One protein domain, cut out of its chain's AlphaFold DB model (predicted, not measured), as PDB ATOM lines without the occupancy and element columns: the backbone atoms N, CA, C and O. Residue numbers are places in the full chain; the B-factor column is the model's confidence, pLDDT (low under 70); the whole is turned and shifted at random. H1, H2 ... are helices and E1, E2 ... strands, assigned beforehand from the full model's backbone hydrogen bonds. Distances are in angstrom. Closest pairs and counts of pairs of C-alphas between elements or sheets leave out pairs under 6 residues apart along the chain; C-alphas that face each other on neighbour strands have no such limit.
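AT A GLANCE: This is residues 22 to 135 and 189 to 254 of the 277 residues of an uncharacterized protein of Lactuca saligna (UniProt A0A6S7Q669). What shape do these coordinates draw? They draw an elongated body of two lobes: a small one, where the sheet E7 E8 E9 is sandwiched between H1 and H5, and a larger one built on the strongly twisted sheet E1 E2 E3 E4 E6 E5, with the helical hairpin H3 and H4 at the far end. What is it made of? The 180 printed residues hold five named helices and nine named strands in the order H1 E1 E2 E3 E4 H2 E5 H3 H4 E6 H5 E7 E8 E9, and both sheets are antiparallel. The class is mixed, with 80 residues, under half, in named elements. How large is it? It is compact, with a radius of gyration of the C-alphas of 17.9 A and spans of 60 by 32 by 30 A.

IN THESE COORDINATES: What stands before the cut? H1, residues 22 to 32, begins with C-alpha 22 at (92.072, -116.118, 86.139) and measures 15.4 A. E1 is residues 64 to 66, E2 72 to 76, E3 79 to 87 and 21.0 A long, E4 92 to 97 and 16.2 A long, H2 119 to 122 and E5 127 to 129. What follows it? H3 is residues 191 to 199, H4 205 to 210, E6 213 to 217, H5 222 to 230, E7 234 to 236, E8 245 to 248, and E9 251 to 253, ending with C-alpha 253 at (93.684, -107.817, 74.582).

HOW THE PARTS SIT: Where is H1? H1 and H5 are on opposite faces of the sheet E7 E8 E9, three layers with helices on both faces; the closest C-alphas of H1 and E8 are Phe 27 and Ile 247, 5.6 A, and of H5 and E7 Cys 225 and Cys 235, 5.1 A. How do strands pair? E1 E2 E3 E4 and E7 E8 E9 are meanders, rows of antiparallel hairpins; within hydrogen-bond range are N 65 and O 73, 2.9 A, N 74 and O 81, 2.9 A, N 82 and O 96, 2.8 A, N 93 and O 215, 2.8 A, N 128 and O 216, 2.9 A, N 234 and O 247, 2.8 A, and N 246 and O 253, 2.9 A. E4, H2, E5 form a split strand-helix-strand unit, E6 between its strands, with a right-handed crossover. And the helices? H3 and H4, a helical hairpin, touch at Ala 193 and Leu 208, C-alphas 6.0 A apart, at a shallow tilt of 20 degrees, opposite ways; H2 and H4 only graze the larger sheet. Every O i to N i+4 pair is within range in H1, H3, H4 and H5, and H2 is too short for one.

THE WHOLE: Where is the cut? Residues 136 to 188 are not printed, and C-alphas 135 and 189 are 5.5 A apart. Which links are long? Those from H1 to E1 and from E4 to H2 are. Where is confidence low? The pLDDT is under 70 at residues 113 to 121, 123 to 124 and 239 to 241.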
ATOM      1  N   GLY A  22      93.423-116.542  86.493       70.75
ATOM      2  CA  GLY A  22      92.072-116.118  86.139       70.75
ATOM      3  C   GLY A  22      91.878-115.884  84.640       70.75
ATOM      4  O   GLY A  22      90.873-116.328  84.093       70.75
ATOM      5  N   ASN A  23      92.845-115.270  83.951       78.94
ATOM      6  CA  ASN A  23      92.731-114.997  82.515       78.94
ATOM      7  C   ASN A  23      92.762-116.289  81.686       78.94
ATOM      8  O   ASN A  23      91.974-116.442  80.755       78.94
ATOM      9  N   ILE A  24      93.627-117.243  82.052       84.62
ATOM     10  CA  ILE A  24      93.716-118.551  81.382       84.62
ATOM     11  C   ILE A  24      92.416-119.337  81.568       84.62
ATOM     12  O   ILE A  24      91.906-119.935  80.620       84.62
ATOM     13  N   GLN A  25      91.854-119.327  82.779       89.38
ATOM     14  CA  GLN A  25      90.574-119.976  83.037       89.38
ATOM     15  C   GLN A  25      89.457-119.348  82.195       89.38
ATOM     16  O   GLN A  25      88.763-120.072  81.488       89.38
ATOM     17  N   GLN A  26      89.317-118.022  82.207       90.94
ATOM     18  CA  GLN A  26      88.296-117.321  81.421       90.94
ATOM     19  C   GLN A  26      88.446-117.580  79.919       90.94
ATOM     20  O   GLN A  26      87.453-117.819  79.233       90.94
ATOM     21  N   PHE A  27      89.682-117.588  79.410       91.69
ATOM     22  CA  PHE A  27      89.974-117.966  78.030       91.69
ATOM     23  C   PHE A  27      89.464-119.377  77.717       91.69
ATOM     24  O   PHE A  27      88.735-119.569  76.741       91.69
ATOM     25  N   ASN A  28      89.804-120.360  78.554       93.00
ATOM     26  CA  ASN A  28      89.370-121.744  78.375       93.00
ATOM     27  C   ASN A  28      87.843-121.861  78.430       93.00
ATOM     28  O   ASN A  28      87.243-122.541  77.602       93.00
ATOM     29  N   GLU A  29      87.192-121.169  79.363       94.88
ATOM     30  CA  GLU A  29      85.736-121.186  79.483       94.88
ATOM     31  C   GLU A  29      85.059-120.574  78.246       94.88
ATOM     32  O   GLU A  29      84.132-121.178  77.708       94.88
ATOM     33  N   CYS A  30      85.549-119.445  77.724       93.94
ATOM     34  CA  CYS A  30      84.961-118.814  76.538       93.94
ATOM     35  C   CYS A  30      85.260-119.545  75.225       93.94
ATOM     36  O   CYS A  30      84.434-119.474  74.308       93.94
ATOM     37  N   SER A  31      86.396-120.241  75.137       93.44
ATOM     38  CA  SER A  31      86.804-121.006  73.949       93.44
ATOM     39  C   SER A  31      86.154-122.386  73.863       93.44
ATOM     40  O   SER A  31      85.927-122.871  72.759       93.44
ATOM     41  N   THR A  32      85.840-123.019  74.999       94.25
ATOM     42  CA  THR A  32      85.374-124.418  75.022       94.25
ATOM     43  C   THR A  32      83.908-124.592  75.399       94.25
ATOM     44  O   THR A  32      83.267-125.519  74.906       94.25
ATOM     45  N   LYS A  33      83.343-123.733  76.255       96.56
ATOM     46  CA  LYS A  33      81.957-123.896  76.714       96.56
ATOM     47  C   LYS A  33      80.997-123.266  75.721       96.56
ATOM     48  O   LYS A  33      81.046-122.061  75.506       96.56
ATOM     49  N   LEU A  34      80.081-124.042  75.166       96.69
ATOM     50  CA  LEU A  34      79.011-123.549  74.298       96.69
ATOM     51  C   LEU A  34      77.672-123.683  75.019       96.69
ATOM     52  O   LEU A  34      77.503-124.589  75.834       96.69
ATOM     53  N   TYR A  35      76.735-122.784  74.729       97.50
ATOM     54  CA  TYR A  35      75.366-122.936  75.202       97.50
ATOM     55  C   TYR A  35      74.703-124.104  74.461       97.50
ATOM     56  O   TYR A  35      74.833-124.254  73.240       97.50
ATOM     57  N   ALA A  36      73.988-124.922  75.220       96.88
ATOM     58  CA  ALA A  36      73.122-125.983  74.732       96.88
ATOM     59  C   ALA A  36      71.955-126.134  75.709       96.88
ATOM     60  O   ALA A  36      72.158-125.914  76.899       96.88
ATOM     61  N   CYS A  37      70.765-126.504  75.244       96.25
ATOM     62  CA  CYS A  37      69.607-126.725  76.118       96.25
ATOM     63  C   CYS A  37      68.836-127.982  75.722       96.25
ATOM     64  O   CYS A  37      68.694-128.898  76.526       96.25
ATOM     65  N   ASP A  38      68.428-128.065  74.460       90.81
ATOM     66  CA  ASP A  38      67.837-129.252  73.855       90.81
ATOM     67  C   ASP A  38      68.720-129.748  72.698       90.81
ATOM     68  O   ASP A  38      69.868-129.338  72.546       90.81
ATOM     69  N   GLN A  39      68.200-130.660  71.876       87.62
ATOM     70  CA  GLN A  39      68.931-131.172  70.715       87.62
ATOM     71  C   GLN A  39      68.971-130.173  69.547       87.62
ATOM     72  O   GLN A  39      69.867-130.268  68.706       87.62
ATOM     73  N   SER A  40      68.023-129.232  69.476       89.31
ATOM     74  CA  SER A  40      67.890-128.286  68.361       89.31
ATOM     75  C   SER A  40      68.696-126.995  68.563       89.31
ATOM     76  O   SER A  40      69.228-126.438  67.602       89.31
ATOM     77  N   ILE A  41      68.871-126.569  69.814       95.88
ATOM     78  CA  ILE A  41      69.642-125.411  70.260       95.88
ATOM     79  C   ILE A  41      70.898-125.917  70.971       95.88
ATOM     80  O   ILE A  41      70.978-126.026  72.196       95.88
ATOM     81  N   THR A  42      71.911-126.226  70.164       95.62
ATOM     82  CA  THR A  42      73.234-126.678  70.610       95.62
ATOM     83  C   THR A  42      74.339-125.882  69.928       95.62
ATOM     84  O   THR A  42      74.117-125.227  68.910       95.62
ATOM     85  N   TYR A  43      75.549-125.940  70.492       95.50
ATOM     86  CA  TYR A  43      76.739-125.276  69.945       95.50
ATOM     87  C   TYR A  43      76.555-123.762  69.748       95.50
ATOM     88  O   TYR A  43      77.101-123.156  68.822       95.50
ATOM     89  N   ILE A  44      75.777-123.138  70.632       97.31
ATOM     90  CA  ILE A  44      75.519-121.707  70.576       97.31
ATOM     91  C   ILE A  44      76.690-120.973  71.232       97.31
ATOM     92  O   ILE A  44      77.072-121.235  72.375       97.31
ATOM     93  N   SER A  45      77.293-120.075  70.465       94.88
ATOM     94  CA  SER A  45      78.487-119.327  70.835       94.88
ATOM     95  C   SER A  45      78.162-117.847  71.065       94.88
ATOM     96  O   SER A  45      76.999-117.444  71.126       94.88
ATOM     97  N   TYR A  46      79.205-117.031  71.223       94.12
ATOM     98  CA  TYR A  46      79.086-115.577  71.310       94.12
ATOM     99  C   TYR A  46      78.218-115.017  70.150       94.12
ATOM    100  O   TYR A  46      78.395-115.456  69.015       94.12
ATOM    101  N   PRO A  47      77.312-114.044  70.380       94.50
ATOM    102  CA  PRO A  47      77.179-113.196  71.573       94.50
ATOM    103  C   PRO A  47      76.392-113.822  72.729       94.50
ATOM    104  O   PRO A  47      76.320-113.225  73.803       94.50
ATOM    105  N   PHE A  48      75.821-115.007  72.535       96.00
ATOM    106  CA  PHE A  48      74.971-115.649  73.526       96.00
ATOM    107  C   PHE A  48      75.777-116.318  74.641       96.00
ATOM    108  O   PHE A  48      76.928-116.744  74.472       96.00
ATOM    109  N   TRP A  49      75.145-116.411  75.802       96.31
ATOM    110  CA  TRP A  49      75.673-117.065  76.993       96.31
ATOM    111  C   TRP A  49      74.521-117.590  77.854       96.31
ATOM    112  O   TRP A  49      73.358-117.345  77.548       96.31
ATOM    113  N   GLY A  50      74.846-118.330  78.912       96.50
ATOM    114  CA  GLY A  50      73.870-118.992  79.774       96.50
ATOM    115  C   GLY A  50      74.059-120.504  79.780       96.50
ATOM    116  O   GLY A  50      74.949-121.031  79.108       96.50
ATOM    117  N   ASN A  51      73.249-121.194  80.582       96.50
ATOM    118  CA  ASN A  51      73.277-122.649  80.777       96.50
ATOM    119  C   ASN A  51      74.693-123.273  80.758       96.50
ATOM    120  O   ASN A  51      75.013-124.142  79.950       96.50
ATOM    121  N   GLY A  52      75.582-122.765  81.616       93.88
ATOM    122  CA  GLY A  52      76.965-123.234  81.739       93.88
ATOM    123  C   GLY A  52      78.010-122.426  80.961       93.88
ATOM    124  O   GLY A  52      79.169-122.419  81.383       93.88
ATOM    125  N   ARG A  53      77.639-121.686  79.903       96.06
ATOM    126  CA  ARG A  53      78.522-120.699  79.252       96.06
ATOM    127  C   ARG A  53      78.532-119.398  80.076       96.06
ATOM    128  O   ARG A  53      77.476-118.776  80.199       96.06
ATOM    129  N   PRO A  54      79.680-118.971  80.637       94.88
ATOM    130  CA  PRO A  54      79.730-117.814  81.530       94.88
ATOM    131  C   PRO A  54      79.327-116.503  80.856       94.88
ATOM    132  O   PRO A  54      79.551-116.306  79.663       94.88
ATOM    133  N   SER A  55      78.805-115.572  81.650       93.81
ATOM    134  CA  SER A  55      78.290-114.286  81.171       93.81
ATOM    135  C   SER A  55      79.341-113.392  80.521       93.81
ATOM    136  O   SER A  55      79.078-112.749  79.508       93.81
ATOM    137  N   TYR A  56      80.576-113.432  81.021       91.81
ATOM    138  CA  TYR A  56      81.703-112.719  80.419       91.81
ATOM    139  C   TYR A  56      82.143-113.301  79.056       91.81
ATOM    140  O   TYR A  56      82.989-112.720  78.380       91.81
ATOM    141  N   CYS A  57      81.583-114.437  78.624       93.88
ATOM    142  CA  CYS A  57      81.790-115.021  77.295       93.88
ATOM    143  C   CYS A  57      80.695-114.638  76.283       93.88
ATOM    144  O   CYS A  57      80.679-115.178  75.172       93.88
ATOM    145  N   GLY A  58      79.772-113.752  76.656       92.81
ATOM    146  CA  GLY A  58      78.695-113.246  75.808       92.81
ATOM    147  C   GLY A  58      78.520-111.736  75.955       92.81
ATOM    148  O   GLY A  58      79.465-111.046  76.330       92.81
ATOM    149  N   LEU A  59      77.339-111.207  75.630       90.94
ATOM    150  CA  LEU A  59      76.971-109.798  75.813       90.94
ATOM    151  C   LEU A  59      75.756-109.640  76.731       90.94
ATOM    152  O   LEU A  59      74.875-110.500  76.789       90.94
ATOM    153  N   VAL A  60      75.666-108.493  77.404       88.50
ATOM    154  CA  VAL A  60      74.445-108.091  78.118       88.50
ATOM    155  C   VAL A  60      73.267-108.062  77.140       88.50
ATOM    156  O   VAL A  60      73.394-107.546  76.033       88.50
ATOM    157  N   GLY A  61      72.125-108.623  77.545       89.75
ATOM    158  CA  GLY A  61      70.929-108.737  76.700       89.75
ATOM    159  C   GLY A  61      70.915-109.948  75.759       89.75
ATOM    160  O   GLY A  61      69.930-110.144  75.057       89.75
ATOM    161  N   PHE A  62      71.970-110.771  75.761       93.75
ATOM    162  CA  PHE A  62      72.061-112.030  75.007       93.75
ATOM    163  C   PHE A  62      72.072-113.269  75.920       93.75
ATOM    164  O   PHE A  62      72.559-114.334  75.533       93.75
ATOM    165  N   GLU A  63      71.569-113.131  77.147       95.56
ATOM    166  CA  GLU A  63      71.415-114.257  78.064       95.56
ATOM    167  C   GLU A  63      70.316-115.196  77.567       95.56
ATOM    168  O   GLU A  63      69.177-114.785  77.345       95.56
ATOM    169  N   LEU A  64      70.667-116.468  77.420       98.00
ATOM    170  CA  LEU A  64      69.734-117.546  77.155       98.00
ATOM    171  C   LEU A  64      69.524-118.341  78.439       98.00
ATOM    172  O   LEU A  64      70.479-118.764  79.095       98.00
ATOM    173  N   THR A  65      68.270-118.609  78.777       97.69
ATOM    174  CA  THR A  65      67.918-119.499  79.888       97.69
ATOM    175  C   THR A  65      67.444-120.830  79.332       97.69
ATOM    176  O   THR A  65      66.695-120.866  78.363       97.69
ATOM    177  N   CYS A  66      67.916-121.935  79.908       97.75
ATOM    178  CA  CYS A  66      67.366-123.259  79.631       97.75
ATOM    179  C   CYS A  66      66.418-123.622  80.769       97.75
ATOM    180  O   CYS A  66      66.845-123.694  81.922       97.75
ATOM    181  N   ARG A  67      65.133-123.783  80.460       94.62
ATOM    182  CA  ARG A  67      64.116-124.175  81.440       94.62
ATOM    183  C   ARG A  67      64.133-125.687  81.686       94.62
ATOM    184  O   ARG A  67      64.713-126.446  80.915       94.62
ATOM    185  N   GLU A  68      63.460-126.126  82.747       92.25
ATOM    186  CA  GLU A  68      63.360-127.550  83.118       92.25
ATOM    187  C   GLU A  68      62.666-128.414  82.050       92.25
ATOM    188  O   GLU A  68      62.942-129.605  81.942       92.25
ATOM    189  N   ASP A  69      61.809-127.809  81.221       91.56
ATOM    190  CA  ASP A  69      61.157-128.433  80.064       91.56
ATOM    191  C   ASP A  69      62.053-128.477  78.806       91.56
ATOM    192  O   ASP A  69      61.585-128.809  77.719       91.56
ATOM    193  N   ASN A  70      63.352-128.176  78.946       94.00
ATOM    194  CA  ASN A  70      64.344-128.059  77.870       94.00
ATOM    195  C   ASN A  70      64.011-126.983  76.827       94.00
ATOM    196  O   ASN A  70      64.453-127.057  75.682       94.00
ATOM    197  N   ILE A  71      63.252-125.957  77.207       94.69
ATOM    198  CA  ILE A  71      62.959-124.836  76.317       94.69
ATOM    199  C   ILE A  71      63.963-123.715  76.563       94.69
ATOM    200  O   ILE A  71      64.127-123.227  77.683       94.69
ATOM    201  N   THR A  72      64.635-123.300  75.486       97.50
ATOM    202  CA  THR A  72      65.487-122.108  75.505       97.50
ATOM    203  C   THR A  72      64.609-120.865  75.486       97.50
ATOM    204  O   THR A  72      63.788-120.701  74.580       97.50
ATOM    205  N   THR A  73      64.814-119.959  76.437       97.12
ATOM    206  CA  THR A  73      64.154-118.655  76.470       97.12
ATOM    207  C   THR A  73      65.152-117.504  76.406       97.12
ATOM    208  O   THR A  73      66.305-117.618  76.826       97.12
ATOM    209  N   LEU A  74      64.689-116.387  75.854       96.00
ATOM    210  CA  LEU A  74      65.397-115.117  75.753       96.00
ATOM    211  C   LEU A  74      64.462-114.012  76.238       96.00
ATOM    212  O   LEU A  74      63.343-113.878  75.740       96.00
ATOM    213  N   GLN A  75      64.925-113.204  77.186       92.88
ATOM    214  CA  GLN A  75      64.182-112.040  77.646       92.88
ATOM    215  C   GLN A  75      64.639-110.796  76.884       92.88
ATOM    216  O   GLN A  75      65.813-110.426  76.916       92.88
ATOM    217  N   ILE A  76      63.701-110.124  76.218       89.12
ATOM    218  CA  ILE A  76      63.945-108.841  75.557       89.12
ATOM    219  C   ILE A  76      63.054-107.814  76.241       89.12
ATOM    220  O   ILE A  76      61.829-107.884  76.159       89.12
ATOM    221  N   THR A  77      63.673-106.849  76.923       86.06
ATOM    222  CA  THR A  77      62.981-105.908  77.819       86.06
ATOM    223  C   THR A  77      62.217-106.653  78.928       86.06
ATOM    224  O   THR A  77      62.838-107.345  79.734       86.06
ATOM    225  N   ASN A  78      60.889-106.562  78.961       84.75
ATOM    226  CA  ASN A  78      60.027-107.228  79.936       84.75
ATOM    227  C   ASN A  78      59.246-108.404  79.332       84.75
ATOM    228  O   ASN A  78      58.349-108.926  79.986       84.75
ATOM    229  N   THR A  79      59.563-108.805  78.099       87.25
ATOM    230  CA  THR A  79      58.868-109.885  77.396       87.25
ATOM    231  C   THR A  79      59.789-111.084  77.234       87.25
ATOM    232  O   THR A  79      60.937-110.952  76.792       87.25
ATOM    233  N   THR A  80      59.273-112.260  77.581       91.88
ATOM    234  CA  THR A  80      59.979-113.532  77.440       91.88
ATOM    235  C   THR A  80      59.595-114.193  76.125       91.88
ATOM    236  O   THR A  80      58.420-114.322  75.781       91.88
ATOM    237  N   PHE A  81      60.605-114.637  75.389       93.56
ATOM    238  CA  PHE A  81      60.440-115.338  74.126       93.56
ATOM    239  C   PHE A  81      61.019-116.742  74.223       93.56
ATOM    240  O   PHE A  81      62.115-116.931  74.749       93.56
ATOM    241  N   ARG A  82      60.321-117.720  73.649       95.00
ATOM    242  CA  ARG A  82      60.888-119.026  73.308       95.00
ATOM    243  C   ARG A  82      61.798-118.862  72.100       95.00
ATOM    244  O   ARG A  82      61.414-118.238  71.111       95.00
ATOM    245  N   VAL A  83      62.993-119.435  72.160       96.50
ATOM    246  CA  VAL A  83      63.933-119.445  71.038       96.50
ATOM    247  C   VAL A  83      63.717-120.718  70.237       96.50
ATOM    248  O   VAL A  83      64.086-121.804  70.670       96.50
ATOM    249  N   ILE A  84      63.124-120.573  69.054       95.12
ATOM    250  CA  ILE A  84      62.850-121.687  68.138       95.12
ATOM    251  C   ILE A  84      64.100-122.044  67.331       95.12
ATOM    252  O   ILE A  84      64.357-123.209  67.044       95.12
ATOM    253  N   ARG A  85      64.883-121.035  66.926       95.50
ATOM    254  CA  ARG A  85      66.106-121.232  66.138       95.50
ATOM    255  C   ARG A  85      67.069-120.063  66.288       95.50
ATOM    256  O   ARG A  85      66.648-118.908  66.274       95.50
ATOM    257  N   ILE A  86      68.364-120.375  66.305       96.88
ATOM    258  CA  ILE A  86      69.455-119.401  66.202       96.88
ATOM    259  C   ILE A  86      70.271-119.701  64.942       96.88
ATOM    260  O   ILE A  86      70.840-120.780  64.798       96.88
ATOM    261  N   ASP A  87      70.334-118.745  64.022       95.56
ATOM    262  CA  ASP A  87      71.208-118.782  62.853       95.56
ATOM    263  C   ASP A  87      72.386-117.832  63.076       95.56
ATOM    264  O   ASP A  87      72.323-116.638  62.767       95.56
ATOM    265  N   GLN A  88      73.462-118.390  63.635       94.06
ATOM    266  CA  GLN A  88      74.667-117.643  64.000       94.06
ATOM    267  C   GLN A  88      75.422-117.079  62.786       94.06
ATOM    268  O   GLN A  88      76.147-116.100  62.927       94.06
ATOM    269  N   ASN A  89      75.250-117.660  61.594       92.94
ATOM    270  CA  ASN A  89      75.951-117.210  60.386       92.94
ATOM    271  C   ASN A  89      75.307-115.960  59.784       92.94
ATOM    272  O   ASN A  89      75.995-115.122  59.208       92.94
ATOM    273  N   ASN A  90      73.984-115.847  59.912       93.44
ATOM    274  CA  ASN A  90      73.209-114.736  59.366       93.44
ATOM    275  C   ASN A  90      72.773-113.724  60.433       93.44
ATOM    276  O   ASN A  90      72.046-112.788  60.112       93.44
ATOM    277  N   ASN A  91      73.184-113.922  61.688       93.81
ATOM    278  CA  ASN A  91      72.742-113.159  62.852       93.81
ATOM    279  C   ASN A  91      71.216-113.065  62.980       93.81
ATOM    280  O   ASN A  91      70.654-111.992  63.206       93.81
ATOM    281  N   LYS A  92      70.533-114.202  62.813       94.38
ATOM    282  CA  LYS A  92      69.069-114.282  62.854       94.38
ATOM    283  C   LYS A  92      68.573-115.179  63.974       94.38
ATOM    284  O   LYS A  92      69.185-116.191  64.307       94.38
ATOM    285  N   LEU A  93      67.416-114.822  64.510       94.56
ATOM    286  CA  LEU A  93      66.674-115.573  65.514       94.56
ATOM    287  C   LEU A  93      65.274-115.856  64.992       94.56
ATOM    288  O   LEU A  93      64.678-115.030  64.309       94.56
ATOM    289  N   THR A  94      64.744-117.025  65.321       95.19
ATOM    290  CA  THR A  94      63.305-117.288  65.248       95.19
ATOM    291  C   THR A  94      62.800-117.392  66.673       95.19
ATOM    292  O   THR A  94      63.270-118.244  67.429       95.19
ATOM    293  N   LEU A  95      61.905-116.485  67.041       94.44
ATOM    294  CA  LEU A  95      61.367-116.342  68.386       94.44
ATOM    295  C   LEU A  95      59.867-116.589  68.367       94.44
ATOM    296  O   LEU A  95      59.200-116.272  67.388       94.44
ATOM    297  N   ALA A  96      59.328-117.097  69.463       93.00
ATOM    298  CA  ALA A  96      57.894-117.152  69.681       93.00
ATOM    299  C   ALA A  96      57.548-116.601  71.064       93.00
ATOM    300  O   ALA A  96      58.355-116.687  71.988       93.00
ATOM    301  N   LEU A  97      56.382-115.975  71.202       91.81
ATOM    302  CA  LEU A  97      55.996-115.308  72.443       91.81
ATOM    303  C   LEU A  97      55.663-116.333  73.529       91.81
ATOM    304  O   LEU A  97      54.698-117.064  73.367       91.81
ATOM    305  N   ASP A  98      56.404-116.376  74.636       91.50
ATOM    306  CA  ASP A  98      56.230-117.437  75.641       91.50
ATOM    307  C   ASP A  98      54.835-117.435  76.292       91.50
ATOM    308  O   ASP A  98      54.288-118.505  76.548       91.50
ATOM    309  N   ASP A  99      54.213-116.258  76.432       89.62
ATOM    310  CA  ASP A  99      52.868-116.072  77.008       89.62
ATOM    311  C   ASP A  99      51.743-116.736  76.194       89.62
ATOM    312  O   ASP A  99      50.615-116.866  76.669       89.62
ATOM    313  N   LEU A 100      52.031-117.189  74.968       90.81
ATOM    314  CA  LEU A 100      51.092-117.985  74.184       90.81
ATOM    315  C   LEU A 100      51.010-119.440  74.641       90.81
ATOM    316  O   LEU A 100      50.118-120.128  74.173       90.81
ATOM    317  N   TRP A 101      51.904-119.957  75.482       90.31
ATOM    318  CA  TRP A 101      51.955-121.392  75.764       90.31
ATOM    319  C   TRP A 101      51.385-121.769  77.130       90.31
ATOM    320  O   TRP A 101      51.855-121.318  78.170       90.31
ATOM    321  N   GLU A 102      50.469-122.735  77.115       82.81
ATOM    322  CA  GLU A 102      50.076-123.530  78.278       82.81
ATOM    323  C   GLU A 102      50.257-125.008  77.904       82.81
ATOM    324  O   GLU A 102      49.554-125.543  77.048       82.81
ATOM    325  N   GLY A 103      51.275-125.653  78.481       83.00
ATOM    326  CA  GLY A 103      51.725-126.977  78.043       83.00
ATOM    327  C   GLY A 103      52.443-126.946  76.685       83.00
ATOM    328  O   GLY A 103      53.290-126.082  76.430       83.00
ATOM    329  N   ASP A 104      52.101-127.899  75.815       84.75
ATOM    330  CA  ASP A 104      52.849-128.203  74.586       84.75
ATOM    331  C   ASP A 104      52.306-127.513  73.327       84.75
ATOM    332  O   ASP A 104      52.740-127.839  72.226       84.75
ATOM    333  N   GLN A 105      51.342-126.592  73.435       88.25
ATOM    334  CA  GLN A 105      50.785-125.887  72.275       88.25
ATOM    335  C   GLN A 105      50.476-124.417  72.582       88.25
ATOM    336  O   GLN A 105      50.065-124.095  73.699       88.25
ATOM    337  N   PRO A 106      50.642-123.516  71.597       92.25
ATOM    338  CA  PRO A 106      50.259-122.132  71.742       92.25
ATOM    339  C   PRO A 106      48.738-121.989  71.691       92.25
ATOM    340  O   PRO A 106      48.049-122.630  70.897       92.25
ATOM    341  N   ASN A 107      48.221-121.075  72.495       91.38
ATOM    342  CA  ASN A 107      46.831-120.698  72.590       91.38
ATOM    343  C   ASN A 107      46.727-119.165  72.599       91.38
ATOM    344  O   ASN A 107      47.123-118.497  73.553       91.38
ATOM    345  N   ALA A 108      46.140-118.608  71.537       90.50
ATOM    346  CA  ALA A 108      45.921-117.169  71.390       90.50
ATOM    347  C   ALA A 108      45.108-116.553  72.544       90.50
ATOM    348  O   ALA A 108      45.250-115.366  72.832       90.50
ATOM    349  N   CYS A 109      44.273-117.349  73.216       90.19
ATOM    350  CA  CYS A 109      43.423-116.902  74.316       90.19
ATOM    351  C   CYS A 109      44.188-116.550  75.598       90.19
ATOM    352  O   CYS A 109      43.600-115.931  76.481       90.19
ATOM    353  N   LEU A 110      45.467-116.924  75.707       89.62
ATOM    354  CA  LEU A 110      46.297-116.625  76.876       89.62
ATOM    355  C   LEU A 110      46.821-115.180  76.888       89.62
ATOM    356  O   LEU A 110      47.161-114.667  77.954       89.62
ATOM    357  N   LEU A 111      46.825-114.505  75.733       86.44
ATOM    358  CA  LEU A 111      47.326-113.136  75.612       86.44
ATOM    359  C   LEU A 111      46.442-112.116  76.317       86.44
ATOM    360  O   LEU A 111      45.222-112.064  76.118       86.44
ATOM    361  N   ARG A 112      47.081-111.228  77.078       76.31
ATOM    362  CA  ARG A 112      46.400-110.188  77.850       76.31
ATOM    363  C   ARG A 112      46.295-108.868  77.074       76.31
ATOM    364  O   ARG A 112      47.133-108.568  76.227       76.31
ATOM    365  N   PRO A 113      45.303-108.008  77.386       62.19
ATOM    366  CA  PRO A 113      45.020-106.784  76.621       62.19
ATOM    367  C   PRO A 113      46.170-105.765  76.527       62.19
ATOM    368  O   PRO A 113      46.200-104.977  75.588       62.19
ATOM    369  N   ASN A 114      47.117-105.788  77.471       60.66
ATOM    370  CA  ASN A 114      48.255-104.860  77.512       60.66
ATOM    371  C   ASN A 114      49.554-105.460  76.940       60.66
ATOM    372  O   ASN A 114      50.602-104.825  77.018       60.66
ATOM    373  N   GLU A 115      49.502-106.663  76.366       63.94
ATOM    374  CA  GLU A 115      50.655-107.388  75.812       63.94
ATOM    375  C   GLU A 115      50.742-107.229  74.289       63.94
ATOM    376  O   GLU A 115      51.098-108.157  73.564       63.94
ATOM    377  N   SER A 116      50.407-106.047  73.755       63.09
ATOM    378  CA  SER A 116      50.717-105.793  72.350       63.09
ATOM    379  C   SER A 116      52.235-105.776  72.189       63.09
ATOM    380  O   SER A 116      52.898-104.846  72.653       63.09
ATOM    381  N   ILE A 117      52.781-106.777  71.505       66.62
ATOM    382  CA  ILE A 117      54.137-106.683  70.984       66.62
ATOM    383  C   ILE A 117      54.032-105.762  69.784       66.62
ATOM    384  O   ILE A 117      53.457-106.123  68.759       66.62
ATOM    385  N   ASP A 118      54.529-104.546  69.932       65.69
ATOM    386  CA  ASP A 118      54.678-103.627  68.817       65.69
ATOM    387  C   ASP A 118      56.165-103.491  68.476       65.69
ATOM    388  O   ASP A 118      57.051-103.856  69.249       65.69
ATOM    389  N   LEU A 119      56.453-102.935  67.305       61.12
ATOM    390  CA  LEU A 119      57.794-102.571  66.852       61.12
ATOM    391  C   LEU A 119      58.570-101.764  67.910       61.12
ATOM    392  O   LEU A 119      59.796-101.850  67.978       61.12
ATOM    393  N   THR A 120      57.864-101.009  68.756       61.72
ATOM    394  CA  THR A 120      58.434-100.206  69.844       61.72
ATOM    395  C   THR A 120      59.046-101.042  70.969       61.72
ATOM    396  O   THR A 120      60.005-100.580  71.584       61.72
ATOM    397  N   THR A 121      58.594-102.285  71.190       65.38
ATOM    398  CA  THR A 121      59.161-103.208  72.197       65.38
ATOM    399  C   THR A 121      60.657-103.448  71.977       65.38
ATOM    400  O   THR A 121      61.404-103.698  72.919       65.38
ATOM    401  N   PHE A 122      61.120-103.324  70.733       74.56
ATOM    402  CA  PHE A 122      62.512-103.563  70.352       74.56
ATOM    403  C   PHE A 122      63.301-102.277  70.127       74.56
ATOM    404  O   PHE A 122      64.504-102.328  69.852       74.56
ATOM    405  N   GLN A 123      62.646-101.120  70.258       66.75
ATOM    406  CA  GLN A 123      63.302 -99.832  70.135       66.75
ATOM    407  C   GLN A 123      64.399 -99.749  71.203       66.75
ATOM    408  O   GLN A 123      64.152 -99.984  72.382       66.75
ATOM    409  N   TYR A 124      65.627 -99.448  70.774       68.69
ATOM    410  CA  TYR A 124      66.829 -99.395  71.624       68.69
ATOM    411  C   TYR A 124      67.384-100.747  72.108       68.69
ATOM    412  O   TYR A 124      68.284-100.766  72.945       68.69
ATOM    413  N   THR A 125      66.931-101.873  71.548       82.44
ATOM    414  CA  THR A 125      67.515-103.198  71.824       82.44
ATOM    415  C   THR A 125      68.550-103.608  70.768       82.44
ATOM    416  O   THR A 125      68.752-102.929  69.754       82.44
ATOM    417  N   PHE A 126      69.236-104.731  70.997       87.25
ATOM    418  CA  PHE A 126      70.112-105.359  69.998       87.25
ATOM    419  C   PHE A 126      69.345-106.133  68.923       87.25
ATOM    420  O   PHE A 126      69.972-106.654  68.006       87.25
ATOM    421  N   PHE A 127      68.020-106.211  69.026       90.25
ATOM    422  CA  PHE A 127      67.175-107.017  68.162       90.25
ATOM    423  C   PHE A 127      66.330-106.112  67.267       90.25
ATOM    424  O   PHE A 127      65.761-105.123  67.728       90.25
ATOM    425  N   SER A 128      66.232-106.454  65.988       88.00
ATOM    426  CA  SER A 128      65.378-105.758  65.024       88.00
ATOM    427  C   SER A 128      64.537-106.742  64.226       88.00
ATOM    428  O   SER A 128      64.863-107.920  64.064       88.00
ATOM    429  N   TYR A 129      63.397-106.257  63.744       80.75
ATOM    430  CA  TYR A 129      62.562-107.026  62.836       80.75
ATOM    431  C   TYR A 129      63.228-107.158  61.477       80.75
ATOM    432  O   TYR A 129      63.748-106.182  60.946       80.75
ATOM    433  N   VAL A 130      63.113-108.346  60.884       79.88
ATOM    434  CA  VAL A 130      63.439-108.564  59.474       79.88
ATOM    435  C   VAL A 130      62.177-108.257  58.657       79.88
ATOM    436  O   VAL A 130      61.239-109.058  58.720       79.88
ATOM    437  N   PRO A 131      62.113-107.148  57.891       75.62
ATOM    438  CA  PRO A 131      60.885-106.733  57.196       75.62
ATOM    439  C   PRO A 131      60.335-107.802  56.239       75.62
ATOM    440  O   PRO A 131      59.122-107.983  56.114       75.62
ATOM    441  N   ASP A 132      61.230-108.564  55.612       81.12
ATOM    442  CA  ASP A 132      60.866-109.643  54.693       81.12
ATOM    443  C   ASP A 132      60.619-110.980  55.408       81.12
ATOM    444  O   ASP A 132      59.989-111.871  54.846       81.12
ATOM    445  N   GLY A 133      61.067-111.129  56.657       84.94
ATOM    446  CA  GLY A 133      60.947-112.370  57.426       84.94
ATOM    447  C   GLY A 133      59.671-112.461  58.262       84.94
ATOM    448  O   GLY A 133      59.161-113.559  58.478       84.94
ATOM    449  N   SER A 134      59.132-111.323  58.700       89.12
ATOM    450  CA  SER A 134      58.034-111.269  59.671       89.12
ATOM    451  C   SER A 134      56.961-110.267  59.263       89.12
ATOM    452  O   SER A 134      57.246-109.252  58.629       89.12
ATOM    453  N   ILE A 135      55.722-110.539  59.656       88.75
ATOM    454  CA  ILE A 135      54.572-109.648  59.462       88.75
ATOM    455  C   ILE A 135      53.762-109.537  60.750       88.75
ATOM    456  O   ILE A 135      53.737-110.466  61.552       88.75
ATOM    457  N   VAL A 189      54.222-112.717  63.232       92.25
ATOM    458  CA  VAL A 189      54.275-114.088  62.714       92.25
ATOM    459  C   VAL A 189      55.269-114.174  61.562       92.25
ATOM    460  O   VAL A 189      55.539-113.186  60.869       92.25
ATOM    461  N   LEU A 190      55.816-115.363  61.340       94.06
ATOM    462  CA  LEU A 190      56.709-115.653  60.233       94.06
ATOM    463  C   LEU A 190      55.942-115.468  58.918       94.06
ATOM    464  O   LEU A 190      54.884-116.064  58.712       94.06
ATOM    465  N   ARG A 191      56.482-114.643  58.015       92.81
ATOM    466  CA  ARG A 191      55.809-114.293  56.757       92.81
ATOM    467  C   ARG A 191      55.463-115.532  55.939       92.81
ATOM    468  O   ARG A 191      54.320-115.686  55.527       92.81
ATOM    469  N   THR A 192      56.436-116.416  55.734       93.62
ATOM    470  CA  THR A 192      56.252-117.639  54.942       93.62
ATOM    471  C   THR A 192      55.204-118.557  55.566       93.62
ATOM    472  O   THR A 192      54.332-119.040  54.855       93.62
ATOM    473  N   ALA A 193      55.208-118.702  56.896       94.31
ATOM    474  CA  ALA A 193      54.193-119.477  57.610       94.31
ATOM    475  C   ALA A 193      52.788-118.899  57.411       94.31
ATOM    476  O   ALA A 193      51.836-119.639  57.189       94.31
ATOM    477  N   PHE A 194      52.644-117.572  57.456       93.12
ATOM    478  CA  PHE A 194      51.352-116.933  57.229       93.12
ATOM    479  C   PHE A 194      50.866-117.074  55.782       93.12
ATOM    480  O   PHE A 194      49.671-117.236  55.531       93.12
ATOM    481  N   GLU A 195      51.773-117.012  54.810       92.94
ATOM    482  CA  GLU A 195      51.430-117.283  53.416       92.94
ATOM    483  C   GLU A 195      50.961-118.728  53.219       92.94
ATOM    484  O   GLU A 195      49.951-118.954  52.551       92.94
ATOM    485  N   ASP A 196      51.642-119.691  53.835       93.44
ATOM    486  CA  ASP A 196      51.270-121.105  53.775       93.44
ATOM    487  C   ASP A 196      49.946-121.369  54.498       93.44
ATOM    488  O   ASP A 196      49.074-122.041  53.950       93.44
ATOM    489  N   PHE A 197      49.719-120.731  55.647       93.00
ATOM    490  CA  PHE A 197      48.439-120.732  56.359       93.00
ATOM    491  C   PHE A 197      47.279-120.183  55.510       93.00
ATOM    492  O   PHE A 197      46.140-120.640  55.610       93.00
ATOM    493  N   ASN A 198      47.542-119.211  54.632       90.31
ATOM    494  CA  ASN A 198      46.520-118.695  53.720       90.31
ATOM    495  C   ASN A 198      46.239-119.616  52.533       90.31
ATOM    496  O   ASN A 198      45.120-119.592  52.019       90.31
ATOM    497  N   ARG A 199      47.234-120.389  52.085       91.00
ATOM    498  CA  ARG A 199      47.099-121.353  50.980       91.00
ATOM    499  C   ARG A 199      46.541-122.699  51.445       91.00
ATOM    500  O   ARG A 199      45.927-123.400  50.649       91.00
ATOM    501  N   SER A 200      46.772-123.063  52.703       89.56
ATOM    502  CA  SER A 200      46.358-124.331  53.291       89.56
ATOM    503  C   SER A 200      44.941-124.261  53.857       89.56
ATOM    504  O   SER A 200      44.597-123.355  54.613       89.56
ATOM    505  N   GLU A 201      44.119-125.258  53.534       84.75
ATOM    506  CA  GLU A 201      42.791-125.418  54.140       84.75
ATOM    507  C   GLU A 201      42.842-126.130  55.499       84.75
ATOM    508  O   GLU A 201      41.875-126.070  56.257       84.75
ATOM    509  N   THR A 202      43.958-126.792  55.823       88.50
ATOM    510  CA  THR A 202      44.062-127.702  56.974       88.50
ATOM    511  C   THR A 202      45.053-127.252  58.042       88.50
ATOM    512  O   THR A 202      45.086-127.864  59.105       88.50
ATOM    513  N   MET A 203      45.877-126.232  57.782       91.38
ATOM    514  CA  MET A 203      46.863-125.749  58.755       91.38
ATOM    515  C   MET A 203      46.150-125.071  59.938       91.38
ATOM    516  O   MET A 203      45.439-124.084  59.726       91.38
ATOM    517  N   PRO A 204      46.314-125.564  61.178       90.81
ATOM    518  CA  PRO A 204      45.696-124.957  62.347       90.81
ATOM    519  C   PRO A 204      46.410-123.657  62.746       90.81
ATOM    520  O   PRO A 204      47.619-123.504  62.559       90.81
ATOM    521  N   LEU A 205      45.678-122.724  63.363       91.44
ATOM    522  CA  LEU A 205      46.238-121.461  63.866       91.44
ATOM    523  C   LEU A 205      47.386-121.691  64.860       91.44
ATOM    524  O   LEU A 205      48.363-120.944  64.871       91.44
ATOM    525  N   GLN A 206      47.285-122.737  65.676       91.62
ATOM    526  CA  GLN A 206      48.314-123.107  66.641       91.62
ATOM    527  C   GLN A 206      49.652-123.380  65.949       91.62
ATOM    528  O   GLN A 206      50.691-122.980  66.461       91.62
ATOM    529  N   GLU A 207      49.641-123.992  64.764       92.69
ATOM    530  CA  GLU A 207      50.861-124.245  63.995       92.69
ATOM    531  C   GLU A 207      51.470-122.940  63.460       92.69
ATOM    532  O   GLU A 207      52.679-122.740  63.554       92.69
ATOM    533  N   LEU A 208      50.642-122.003  62.983       93.62
ATOM    534  CA  LEU A 208      51.110-120.676  62.567       93.62
ATOM    535  C   LEU A 208      51.789-119.929  63.727       93.62
ATOM    536  O   LEU A 208      52.869-119.368  63.552       93.62
ATOM    537  N   LEU A 209      51.168-119.928  64.910       93.19
ATOM    538  CA  LEU A 209      51.719-119.281  66.105       93.19
ATOM    539  C   LEU A 209      52.974-119.998  66.619       93.19
ATOM    540  O   LEU A 209      53.907-119.344  67.083       93.19
ATOM    541  N   TRP A 210      53.023-121.328  66.489       93.69
ATOM    542  CA  TRP A 210      54.170-122.151  66.877       93.69
ATOM    543  C   TRP A 210      55.438-121.774  66.114       93.69
ATOM    544  O   TRP A 210      56.520-121.721  66.695       93.69
ATOM    545  N   MET A 211      55.312-121.480  64.815       94.19
ATOM    546  CA  MET A 211      56.450-121.093  63.975       94.19
ATOM    547  C   MET A 211      57.075-119.748  64.380       94.19
ATOM    548  O   MET A 211      58.199-119.452  63.966       94.19
ATOM    549  N   GLY A 212      56.383-118.953  65.201       93.75
ATOM    550  CA  GLY A 212      56.905-117.709  65.749       93.75
ATOM    551  C   GLY A 212      57.149-116.659  64.670       93.75
ATOM    552  O   GLY A 212      56.375-116.531  63.727       93.75
ATOM    553  N   PHE A 213      58.224-115.890  64.812       93.56
ATOM    554  CA  PHE A 213      58.617-114.809  63.917       93.56
ATOM    555  C   PHE A 213      60.140-114.654  63.875       93.56
ATOM    556  O   PHE A 213      60.857-115.006  64.812       93.56
ATOM    557  N   GLN A 214      60.648-114.119  62.768       93.56
ATOM    558  CA  GLN A 214      62.074-113.893  62.571       93.56
ATOM    559  C   GLN A 214      62.500-112.498  63.040       93.56
ATOM    560  O   GLN A 214      61.865-111.484  62.730       93.56
ATOM    561  N   MET A 215      63.641-112.461  63.715       91.50
ATOM    562  CA  MET A 215      64.375-111.259  64.077       91.50
ATOM    563  C   MET A 215      65.821-111.367  63.603       91.50
ATOM    564  O   MET A 215      66.341-112.460  63.374       91.50
ATOM    565  N   GLU A 216      66.477-110.227  63.480       92.75
ATOM    566  CA  GLU A 216      67.927-110.130  63.377       92.75
ATOM    567  C   GLU A 216      68.485-109.566  64.685       92.75
ATOM    568  O   GLU A 216      67.782-108.876  65.430       92.75
ATOM    569  N   TYR A 217      69.745-109.871  64.976       93.38
ATOM    570  CA  TYR A 217      70.451-109.289  66.105       93.38
ATOM    571  C   TYR A 217      71.754-108.627  65.681       93.38
ATOM    572  O   TYR A 217      72.459-109.053  64.767       93.38
ATOM    573  N   ARG A 218      72.090-107.565  66.401       90.94
ATOM    574  CA  ARG A 218      73.262-106.724  66.201       90.94
ATOM    575  C   ARG A 218      74.271-106.976  67.306       90.94
ATOM    576  O   ARG A 218      73.946-106.904  68.486       90.94
ATOM    577  N   VAL A 219      75.519-107.181  66.909       89.44
ATOM    578  CA  VAL A 219      76.661-107.223  67.823       89.44
ATOM    579  C   VAL A 219      77.480-105.959  67.605       89.44
ATOM    580  O   VAL A 219      78.264-105.869  66.655       89.44
ATOM    581  N   ASP A 220      77.298-104.973  68.478       86.62
ATOM    582  CA  ASP A 220      78.103-103.754  68.437       86.62
ATOM    583  C   ASP A 220      79.581-104.108  68.628       86.62
ATOM    584  O   ASP A 220      79.961-104.808  69.561       86.62
ATOM    585  N   GLY A 221      80.435-103.658  67.707       84.06
ATOM    586  CA  GLY A 221      81.851-104.028  67.728       84.06
ATOM    587  C   GLY A 221      82.134-105.490  67.362       84.06
ATOM    588  O   GLY A 221      83.223-105.974  67.659       84.06
ATOM    589  N   GLY A 222      81.216-106.194  66.684       86.69
ATOM    590  CA  GLY A 222      81.408-107.586  66.249       86.69
ATOM    591  C   GLY A 222      82.704-107.839  65.461       86.69
ATOM    592  O   GLY A 222      83.326-108.884  65.620       86.69
ATOM    593  N   GLU A 223      83.200-106.847  64.717       89.56
ATOM    594  CA  GLU A 223      84.510-106.897  64.042       89.56
ATOM    595  C   GLU A 223      85.691-107.147  64.997       89.56
ATOM    596  O   GLU A 223      86.668-107.799  64.623       89.56
ATOM    597  N   ILE A 224      85.617-106.656  66.239       90.38
ATOM    598  CA  ILE A 224      86.624-106.918  67.279       90.38
ATOM    599  C   ILE A 224      86.637-108.412  67.594       90.38
ATOM    600  O   ILE A 224      87.694-109.041  67.590       90.38
ATOM    601  N   CYS A 225      85.451-108.984  67.800       90.62
ATOM    602  CA  CYS A 225      85.278-110.404  68.067       90.62
ATOM    603  C   CYS A 225      85.787-111.260  66.893       90.62
ATOM    604  O   CYS A 225      86.601-112.164  67.090       90.62
ATOM    605  N   SER A 226      85.428-110.913  65.654       91.38
ATOM    606  CA  SER A 226      85.894-111.641  64.468       91.38
ATOM    607  C   SER A 226      87.415-111.593  64.288       91.38
ATOM    608  O   SER A 226      88.013-112.572  63.837       91.38
ATOM    609  N   ARG A 227      88.066-110.467  64.608       93.31
ATOM    610  CA  ARG A 227      89.536-110.350  64.578       93.31
ATOM    611  C   ARG A 227      90.181-111.162  65.696       93.31
ATOM    612  O   ARG A 227      91.144-111.879  65.436       93.31
ATOM    613  N   CYS A 228      89.614-111.103  66.896       93.12
ATOM    614  CA  CYS A 228      90.069-111.871  68.044       93.12
ATOM    615  C   CYS A 228      90.076-113.377  67.752       93.12
ATOM    616  O   CYS A 228      91.114-114.029  67.877       93.12
ATOM    617  N   GLN A 229      88.958-113.908  67.257       92.81
ATOM    618  CA  GLN A 229      88.828-115.322  66.893       92.81
ATOM    619  C   GLN A 229      89.843-115.736  65.824       92.81
ATOM    620  O   GLN A 229      90.494-116.771  65.955       92.81
ATOM    621  N   ARG A 230      90.061-114.894  64.802       94.19
ATOM    622  CA  ARG A 230      91.084-115.132  63.765       94.19
ATOM    623  C   ARG A 230      92.509-115.198  64.314       94.19
ATOM    624  O   ARG A 230      93.345-115.873  63.727       94.19
ATOM    625  N   SER A 231      92.786-114.517  65.423       93.88
ATOM    626  CA  SER A 231      94.087-114.554  66.104       93.88
ATOM    627  C   SER A 231      94.237-115.683  67.134       93.88
ATOM    628  O   SER A 231      95.250-115.735  67.824       93.88
ATOM    629  N   GLY A 232      93.248-116.576  67.256       91.94
ATOM    630  CA  GLY A 232      93.249-117.664  68.243       91.94
ATOM    631  C   GLY A 232      92.718-117.268  69.625       91.94
ATOM    632  O   GLY A 232      92.854-118.033  70.577       91.94
ATOM    633  N   GLY A 233      92.120-116.081  69.742       93.56
ATOM    634  CA  GLY A 233      91.443-115.614  70.946       93.56
ATOM    635  C   GLY A 233      89.973-116.013  71.000       93.56
ATOM    636  O   GLY A 233      89.415-116.573  70.059       93.56
ATOM    637  N   SER A 234      89.320-115.683  72.109       93.75
ATOM    638  CA  SER A 234      87.872-115.800  72.269       93.75
ATOM    639  C   SER A 234      87.243-114.450  72.568       93.75
ATOM    640  O   SER A 234      87.852-113.572  73.179       93.75
ATOM    641  N   CYS A 235      86.004-114.273  72.127       92.62
ATOM    642  CA  CYS A 235      85.274-113.045  72.395       92.62
ATOM    643  C   CYS A 235      84.863-113.011  73.857       92.62
ATOM    644  O   CYS A 235      84.332-113.986  74.394       92.62
ATOM    645  N   TRP A 236      85.149-111.882  74.486       91.38
ATOM    646  CA  TRP A 236      84.957-111.673  75.907       91.38
ATOM    647  C   TRP A 236      84.349-110.300  76.124       91.38
ATOM    648  O   TRP A 236      84.696-109.344  75.430       91.38
ATOM    649  N   SER A 237      83.454-110.178  77.089       86.69
ATOM    650  CA  SER A 237      82.959-108.885  77.530       86.69
ATOM    651  C   SER A 237      83.074-108.778  79.040       86.69
ATOM    652  O   SER A 237      82.889-109.739  79.787       86.69
ATOM    653  N   ASN A 238      83.377-107.570  79.499       76.38
ATOM    654  CA  ASN A 238      83.066-107.224  80.870       76.38
ATOM    655  C   ASN A 238      81.551-107.005  80.949       76.38
ATOM    656  O   ASN A 238      80.997-106.341  80.074       76.38
ATOM    657  N   LEU A 239      80.903-107.487  82.009       64.50
ATOM    658  CA  LEU A 239      79.456-107.392  82.237       64.50
ATOM    659  C   LEU A 239      78.878-105.972  82.118       64.50
ATOM    660  O   LEU A 239      77.682-105.817  81.924       64.50
ATOM    661  N   ASN A 240      79.713-104.937  82.215       68.50
ATOM    662  CA  ASN A 240      79.298-103.537  82.103       68.50
ATOM    663  C   ASN A 240      79.544-102.918  80.713       68.50
ATOM    664  O   ASN A 240      79.344-101.718  80.540       68.50
ATOM    665  N   SER A 241      80.025-103.692  79.736       69.31
ATOM    666  CA  SER A 241      80.358-103.215  78.390       69.31
ATOM    667  C   SER A 241      79.460-103.863  77.343       69.31
ATOM    668  O   SER A 241      79.391-105.085  77.240       69.31
ATOM    669  N   SER A 242      78.836-103.040  76.501       70.06
ATOM    670  CA  SER A 242      78.161-103.497  75.280       70.06
ATOM    671  C   SER A 242      79.137-103.813  74.142       70.06
ATOM    672  O   SER A 242      78.742-104.412  73.146       70.06
ATOM    673  N   ILE A 243      80.409-103.419  74.281       77.25
ATOM    674  CA  ILE A 243      81.455-103.618  73.276       77.25
ATOM    675  C   ILE A 243      82.354-104.788  73.708       77.25
ATOM    676  O   ILE A 243      82.867-104.766  74.837       77.25
ATOM    677  N   PRO A 244      82.587-105.791  72.840       86.25
ATOM    678  CA  PRO A 244      83.474-106.904  73.147       86.25
ATOM    679  C   PRO A 244      84.948-106.501  73.174       86.25
ATOM    680  O   PRO A 244      85.381-105.523  72.569       86.25
ATOM    681  N   SER A 245      85.734-107.325  73.852       88.94
ATOM    682  CA  SER A 245      87.194-107.373  73.806       88.94
ATOM    683  C   SER A 245      87.648-108.796  73.459       88.94
ATOM    684  O   SER A 245      86.833-109.690  73.208       88.94
ATOM    685  N   CYS A 246      88.961-109.006  73.428       91.25
ATOM    686  CA  CYS A 246      89.563-110.295  73.129       91.25
ATOM    687  C   CYS A 246      90.155-110.912  74.397       91.25
ATOM    688  O   CYS A 246      90.996-110.284  75.033       91.25
ATOM    689  N   ILE A 247      89.757-112.131  74.767       91.88
ATOM    690  CA  ILE A 247      90.492-112.921  75.762       91.88
ATOM    691  C   ILE A 247      91.427-113.886  75.032       91.88
ATOM    692  O   ILE A 247      91.019-114.610  74.124       91.88
ATOM    693  N   CYS A 248      92.687-113.880  75.438       91.56
ATOM    694  CA  CYS A 248      93.772-114.684  74.901       91.56
ATOM    695  C   CYS A 248      94.363-115.569  76.006       91.56
ATOM    696  O   CYS A 248      94.163-115.282  77.191       91.56
ATOM    697  N   PRO A 249      95.138-116.614  75.657       87.31
ATOM    698  CA  PRO A 249      95.848-117.420  76.651       87.31
ATOM    699  C   PRO A 249      96.775-116.592  77.554       87.31
ATOM    700  O   PRO A 249      97.004-116.952  78.705       87.31
ATOM    701  N   ASP A 250      97.304-115.483  77.033       85.56
ATOM    702  CA  ASP A 250      98.211-114.567  77.717       85.56
ATOM    703  C   ASP A 250      97.511-113.382  78.416       85.56
ATOM    704  O   ASP A 250      98.160-112.611  79.126       85.56
ATOM    705  N   GLY A 251      96.187-113.243  78.291       85.06
ATOM    706  CA  GLY A 251      95.427-112.179  78.950       85.06
ATOM    707  C   GLY A 251      94.348-111.537  78.087       85.06
ATOM    708  O   GLY A 251      94.028-111.998  76.996       85.06
ATOM    709  N   VAL A 252      93.756-110.454  78.594       87.25
ATOM    710  CA  VAL A 252      92.796-109.648  77.829       87.25
ATOM    711  C   VAL A 252      93.561-108.703  76.904       87.25
ATOM    712  O   VAL A 252      94.407-107.933  77.351       87.25
ATOM    713  N   SER A 253      93.218-108.730  75.622       86.56
ATOM    714  CA  SER A 253      93.684-107.817  74.582       86.56
ATOM    715  C   SER A 253      92.506-107.035  74.001       86.56
ATOM    716  O   SER A 253      91.343-107.441  74.073       86.56
ATOM    717  N   ARG A 254      92.794-105.887  73.388       79.12
ATOM    718  CA  ARG A 254      91.754-105.031  72.809       79.12
ATOM    719  C   ARG A 254      91.191-105.578  71.495       79.12
ATOM    720  O   ARG A 254      90.014-105.370  71.228       79.12
TER     721      ARG A 254